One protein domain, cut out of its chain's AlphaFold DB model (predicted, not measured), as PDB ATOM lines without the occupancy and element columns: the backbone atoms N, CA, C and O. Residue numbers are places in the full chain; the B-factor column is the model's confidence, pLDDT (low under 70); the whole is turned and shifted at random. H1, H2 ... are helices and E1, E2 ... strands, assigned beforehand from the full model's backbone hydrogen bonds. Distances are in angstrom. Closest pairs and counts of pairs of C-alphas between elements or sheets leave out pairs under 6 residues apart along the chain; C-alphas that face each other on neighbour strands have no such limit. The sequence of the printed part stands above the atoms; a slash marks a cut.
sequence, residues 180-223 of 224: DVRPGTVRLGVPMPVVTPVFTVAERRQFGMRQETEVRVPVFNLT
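This is residues 180 to 223 of the 224 residues of an uncharacterized protein of Polyangiaceae bacterium (UniProt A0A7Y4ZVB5). This is a long thin rod in which the chain runs out and folds back on itself: the two-stranded ladder of E3 and E4 makes its middle, the short helix H1 lies at the turn at one end, and a small sheet of E2, E1 and E5 makes the other end. The printed part has 44 residues, with one named helix and five named strands in the order E1, E2, E3, H1, E4, E5, and its class is mixed, helices and strands. The small sheet has the order E2, E1, E5 and is mixed; E3 and E4 are antiparallel. The whole is extended, with a radius of gyration of the C-alphas of 16.5 A and spans of 50 by 18 by 10 A.

E1, residues 180 to 182, and E2, residues 185 to 188, form an antiparallel hairpin at 175 degrees, with N 180 and O 187 2.9 A apart, within hydrogen-bond range. E5, residues 220 to 222, is parallel to E1 at 8 degrees, with N 181 and O 221 3.0 A apart, within hydrogen-bond range. E3, residues 194 to 197, is the antiparallel neighbour of E4, residues 213 to 216, at 155 degrees; N 216 and O 194 are 2.8 A apart, within hydrogen-bond range. H1, residues 201 to 207, has every O i to N i+4 pair within hydrogen-bond range and is apart from E1, E2 and E5.

E1 begins at C-alpha 180, (33.335, -18.409, -5.195), and measures 6.6 A. E2 and E3 each measure 10.2 A, H1 10.4 A, E4 9.8 A and E5 6.7 A. H1 ends at C-alpha 207, (36.425, -26.275, -43.400), and E5 at C-alpha 222, (35.822, -13.496, -8.046).

The two C-alphas farthest apart, those of Gly 184 and Gly 208, are 49.9 A apart. The printed part has no cut and each link is tight. Its mean pLDDT is 78.5, and no printed residue is under 70.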
ATOM      1  N   ASP A 180      34.007 -19.667  -4.827       74.69
ATOM      2  CA  ASP A 180      33.335 -18.409  -5.195       74.69
ATOM      3  C   ASP A 180      33.513 -17.397  -4.055       74.69
ATOM      4  O   ASP A 180      33.110 -17.656  -2.913       74.69
ATOM      5  N   VAL A 181      34.152 -16.265  -4.354       76.62
ATOM      6  CA  VAL A 181      34.380 -15.165  -3.409       76.62
ATOM      7  C   VAL A 181      33.566 -13.959  -3.861       76.62
ATOM      8  O   VAL A 181      33.776 -13.413  -4.948       76.62
ATOM      9  N   ARG A 182      32.647 -13.532  -2.994       80.50
ATOM     10  CA  ARG A 182      31.803 -12.344  -3.175       80.50
ATOM     11  C   ARG A 182      31.907 -11.442  -1.951       80.50
ATOM     12  O   ARG A 182      32.262 -11.938  -0.876       80.50
ATOM     13  N   PRO A 183      31.543 -10.152  -2.052       73.06
ATOM     14  CA  PRO A 183      31.552  -9.257  -0.903       73.06
ATOM     15  C   PRO A 183      30.776  -9.867   0.275       73.06
ATOM     16  O   PRO A 183      29.580 -10.139   0.182       73.06
ATOM     17  N   GLY A 184      31.489 -10.155   1.366       77.50
ATOM     18  CA  GLY A 184      30.929 -10.712   2.598       77.50
ATOM     19  C   GLY A 184      30.655 -12.223   2.620       77.50
ATOM     20  O   GLY A 184      30.186 -12.708   3.646       77.50
ATOM     21  N   THR A 185      30.937 -12.992   1.557       78.00
ATOM     22  CA  THR A 185      30.733 -14.456   1.573       78.00
ATOM     23  C   THR A 185      31.785 -15.227   0.771       78.00
ATOM     24  O   THR A 185      32.110 -14.874  -0.360       78.00
ATOM     25  N   VAL A 186      32.269 -16.333   1.346       79.06
ATOM     26  CA  VAL A 186      33.088 -17.343   0.657       79.06
ATOM     27  C   VAL A 186      32.266 -18.621   0.558       79.06
ATOM     28  O   VAL A 186      31.729 -19.091   1.562       79.06
ATOM     29  N   ARG A 187      32.141 -19.178  -0.649       77.50
ATOM     30  CA  ARG A 187      31.403 -20.421  -0.898       77.50
ATOM     31  C   ARG A 187      32.314 -21.459  -1.538       77.50
ATOM     32  O   ARG A 187      33.049 -21.152  -2.473       77.50
ATOM     33  N   LEU A 188      32.220 -22.688  -1.037       80.12
ATOM     34  CA  LEU A 188      32.831 -23.870  -1.634       80.12
ATOM     35  C   LEU A 188      31.717 -24.716  -2.258       80.12
ATOM     36  O   LEU A 188      30.744 -25.042  -1.576       80.12
ATOM     37  N   GLY A 189      31.830 -25.038  -3.544       77.56
ATOM     38  CA  GLY A 189      30.797 -25.754  -4.295       77.56
ATOM     39  C   GLY A 189      31.368 -26.873  -5.157       77.56
ATOM     40  O   GLY A 189      32.567 -26.929  -5.409       77.56
ATOM     41  N   VAL A 190      30.512 -27.779  -5.630       76.00
ATOM     42  CA  VAL A 190      30.912 -28.754  -6.651       76.00
ATOM     43  C   VAL A 190      30.813 -28.062  -8.013       76.00
ATOM     44  O   VAL A 190      29.708 -27.662  -8.389       76.00
ATOM     45  N   PRO A 191      31.922 -27.892  -8.756       71.94
ATOM     46  CA  PRO A 191      31.873 -27.212 -10.038       71.94
ATOM     47  C   PRO A 191      31.115 -28.067 -11.053       71.94
ATOM     48  O   PRO A 191      31.427 -29.242 -11.256       71.94
ATOM     49  N   MET A 192      30.128 -27.466 -11.714       71.56
ATOM     50  CA  MET A 192      29.424 -28.101 -12.826       71.56
ATOM     51  C   MET A 192      30.240 -27.890 -14.111       71.56
ATOM     52  O   MET A 192      30.439 -26.738 -14.508       71.56
ATOM     53  N   PRO A 193      30.741 -28.956 -14.765       76.31
ATOM     54  CA  PRO A 193      31.480 -28.818 -16.013       76.31
ATOM     55  C   PRO A 193      30.551 -28.340 -17.132       76.31
ATOM     56  O   PRO A 193      29.457 -28.874 -17.318       76.31
ATOM     57  N   VAL A 194      31.000 -27.349 -17.900       75.81
ATOM     58  CA  VAL A 194      30.290 -26.843 -19.078       75.81
ATOM     59  C   VAL A 194      30.931 -27.438 -20.324       75.81
ATOM     60  O   VAL A 194      32.147 -27.374 -20.494       75.81
ATOM     61  N   VAL A 195      30.107 -28.023 -21.188       76.69
ATOM     62  CA  VAL A 195      30.543 -28.687 -22.418       76.69
ATOM     63  C   VAL A 195      30.055 -27.866 -23.604       76.69
ATOM     64  O   VAL A 195      28.849 -27.750 -23.816       76.69
ATOM     65  N   THR A 196      30.977 -27.286 -24.371       81.31
ATOM     66  CA  THR A 196      30.651 -26.456 -25.540       81.31
ATOM     67  C   THR A 196      31.307 -26.999 -26.806       81.31
ATOM     68  O   THR A 196      32.482 -27.376 -26.773       81.31
ATOM     69  N   PRO A 197      30.583 -27.053 -27.940       81.38
ATOM     70  CA  PRO A 197      31.190 -27.410 -29.215       81.38
ATOM     71  C   PRO A 197      32.163 -26.309 -29.648       81.38
ATOM     72  O   PRO A 197      31.815 -25.132 -29.603       81.38
ATOM     73  N   VAL A 198      33.364 -26.696 -30.085       81.56
ATOM     74  CA  VAL A 198      34.401 -25.748 -30.537       81.56
ATOM     75  C   VAL A 198      34.035 -25.129 -31.888       81.56
ATOM     76  O   VAL A 198      34.357 -23.976 -32.151       81.56
ATOM     77  N   PHE A 199      33.315 -25.878 -32.727       81.06
ATOM     78  CA  PHE A 199      32.934 -25.448 -34.069       81.06
ATOM     79  C   PHE A 199      31.429 -25.502 -34.272       81.06
ATOM     80  O   PHE A 199      30.758 -26.471 -33.896       81.06
ATOM     81  N   THR A 200      30.906 -24.489 -34.954       83.38
ATOM     82  CA  THR A 200      29.512 -24.478 -35.387       83.38
ATOM     83  C   THR A 200      29.281 -25.469 -36.533       83.38
ATOM     84  O   THR A 200      30.195 -25.918 -37.229       83.38
ATOM     85  N   VAL A 201      28.016 -25.835 -36.768       79.62
ATOM     86  CA  VAL A 201      27.649 -26.768 -37.849       79.62
ATOM     87  C   VAL A 201      28.023 -26.221 -39.234       79.62
ATOM     88  O   VAL A 201      28.364 -27.010 -40.115       79.62
ATOM     89  N   ALA A 202      27.994 -24.897 -39.410       80.75
ATOM     90  CA  ALA A 202      28.379 -24.232 -40.651       80.75
ATOM     91  C   ALA A 202      29.895 -24.323 -40.898       80.75
ATOM     92  O   ALA A 202      30.312 -24.775 -41.963       80.75
ATOM     93  N   GLU A 203      30.716 -24.015 -39.890       74.75
ATOM     94  CA  GLU A 203      32.183 -24.070 -39.993       74.75
ATOM     95  C   GLU A 203      32.697 -25.491 -40.241       74.75
ATOM     96  O   GLU A 203      33.589 -25.694 -41.064       74.75
ATOM     97  N   ARG A 204      32.091 -26.506 -39.609       82.12
ATOM     98  CA  ARG A 204      32.460 -27.912 -39.860       82.12
ATOM     99  C   ARG A 204      32.272 -28.319 -41.319       82.12
ATOM    100  O   ARG A 204      33.078 -29.073 -41.851       82.12
ATOM    101  N   ARG A 205      31.206 -27.831 -41.962       79.62
ATOM    102  CA  ARG A 205      30.910 -28.135 -43.370       79.62
ATOM    103  C   ARG A 205      31.814 -27.362 -44.323       79.62
ATOM    104  O   ARG A 205      32.190 -27.909 -45.351       79.62
ATOM    105  N   GLN A 206      32.163 -26.125 -43.978       82.69
ATOM    106  CA  GLN A 206      32.988 -25.260 -44.819       82.69
ATOM    107  C   GLN A 206      34.478 -25.627 -44.775       82.69
ATOM    108  O   GLN A 206      35.149 -25.549 -45.798       82.69
ATOM    109  N   PHE A 207      34.989 -26.054 -43.615       80.69
ATOM    110  CA  PHE A 207      36.425 -26.275 -43.400       80.69
ATOM    111  C   PHE A 207      36.811 -27.746 -43.177       80.69
ATOM    112  O   PHE A 207      37.970 -28.037 -42.899       80.69
ATOM    113  N   GLY A 208      35.863 -28.688 -43.268       83.50
ATOM    114  CA  GLY A 208      36.133 -30.125 -43.086       83.50
ATOM    115  C   GLY A 208      36.625 -30.499 -41.680       83.50
ATOM    116  O   GLY A 208      37.234 -31.551 -41.485       83.50
ATOM    117  N   MET A 209      36.387 -29.628 -40.701       80.12
ATOM    118  CA  MET A 209      36.916 -29.742 -39.344       80.12
ATOM    119  C   MET A 209      36.236 -30.882 -38.582       80.12
ATOM    120  O   MET A 209      35.017 -31.079 -38.658       80.12
ATOM    121  N   ARG A 210      37.025 -31.631 -37.807       74.00
ATOM    122  CA  ARG A 210      36.500 -32.693 -36.940       74.00
ATOM    123  C   ARG A 210      35.729 -32.068 -35.778       74.00
ATOM    124  O   ARG A 210      36.044 -30.975 -35.319       74.00
ATOM    125  N   GLN A 211      34.688 -32.758 -35.316       76.62
ATOM    126  CA  GLN A 211      33.917 -32.298 -34.168       76.62
ATOM    127  C   GLN A 211      34.790 -32.356 -32.916       76.62
ATOM    128  O   GLN A 211      35.102 -33.438 -32.424       76.62
ATOM    129  N   GLU A 212      35.142 -31.184 -32.406       80.06
ATOM    130  CA  GLU A 212      35.883 -31.025 -31.167       80.06
ATOM    131  C   GLU A 212      34.977 -30.392 -30.113       80.06
ATOM    132  O   GLU A 212      34.120 -29.554 -30.413       80.06
ATOM    133  N   THR A 213      35.106 -30.873 -28.881       83.88
ATOM    134  CA  THR A 213      34.277 -30.449 -27.756       83.88
ATOM    135  C   THR A 213      35.189 -29.995 -26.635       83.88
ATOM    136  O   THR A 213      36.066 -30.742 -26.210       83.88
ATOM    137  N   GLU A 214      34.964 -28.780 -26.155       79.94
ATOM    138  CA  GLU A 214      35.708 -28.214 -25.042       79.94
ATOM    139  C   GLU A 214      34.945 -28.466 -23.738       79.94
ATOM    140  O   GLU A 214      33.740 -28.217 -23.652       79.94
ATOM    141  N   VAL A 215      35.653 -28.959 -22.718       85.19
ATOM    142  CA  VAL A 215      35.120 -29.140 -21.362       85.19
ATOM    143  C   VAL A 215      35.741 -28.086 -20.454       85.19
ATOM    144  O   VAL A 215      36.941 -28.112 -20.189       85.19
ATOM    145  N   ARG A 216      34.918 -27.166 -19.952       82.19
ATOM    146  CA  ARG A 216      35.332 -26.084 -19.054       82.19
ATOM    147  C   ARG A 216      34.912 -26.417 -17.626       82.19
ATOM    148  O   ARG A 216      33.726 -26.589 -17.353       82.19
ATOM    149  N   VAL A 217      35.878 -26.491 -16.711       83.94
ATOM    150  CA  VAL A 217      35.633 -26.712 -15.276       83.94
ATOM    151  C   VAL A 217      35.970 -25.424 -14.518       83.94
ATOM    152  O   VAL A 217      37.149 -25.077 -14.429       83.94
ATOM    153  N   PRO A 218      34.978 -24.683 -13.995       76.81
ATOM    154  CA  PRO A 218      35.233 -23.438 -13.279       76.81
ATOM    155  C   PRO A 218      35.875 -23.730 -11.914       76.81
ATOM    156  O   PRO A 218      35.289 -24.404 -11.069       76.81
ATOM    157  N   VAL A 219      37.088 -23.224 -11.681       80.44
ATOM    158  CA  VAL A 219      37.803 -23.445 -10.408       80.44
ATOM    159  C   VAL A 219      37.627 -22.261  -9.455       80.44
ATOM    160  O   VAL A 219      37.314 -22.468  -8.287       80.44
ATOM    161  N   PHE A 220      37.740 -21.030  -9.956       78.00
ATOM    162  CA  PHE A 220      37.623 -19.813  -9.151       78.00
ATOM    163  C   PHE A 220      36.661 -18.820  -9.793       78.00
ATOM    164  O   PHE A 220      36.681 -18.635 -11.009       78.00
ATOM    165  N   ASN A 221      35.846 -18.168  -8.966       71.62
ATOM    166  CA  ASN A 221      35.028 -17.029  -9.358       71.62
ATOM    167  C   ASN A 221      35.228 -15.889  -8.345       71.62
ATOM    168  O   ASN A 221      35.136 -16.112  -7.138       71.62
ATOM    169  N   LEU A 222      35.556 -14.694  -8.841       73.25
ATOM    170  CA  LEU A 222      35.822 -13.496  -8.046       73.25
ATOM    171  C   LEU A 222      34.926 -12.373  -8.566       73.25
ATOM    172  O   LEU A 222      35.010 -12.009  -9.737       73.25
ATOM    173  N   THR A 223      34.075 -11.823  -7.703       72.12
ATOM    174  CA  THR A 223      33.277 -10.624  -8.005       72.12
ATOM    175  C   THR A 223      33.628  -9.535  -6.997       72.12
ATOM    176  O   THR A 223      33.607  -9.801  -5.794       72.12
TER     177      THR A 223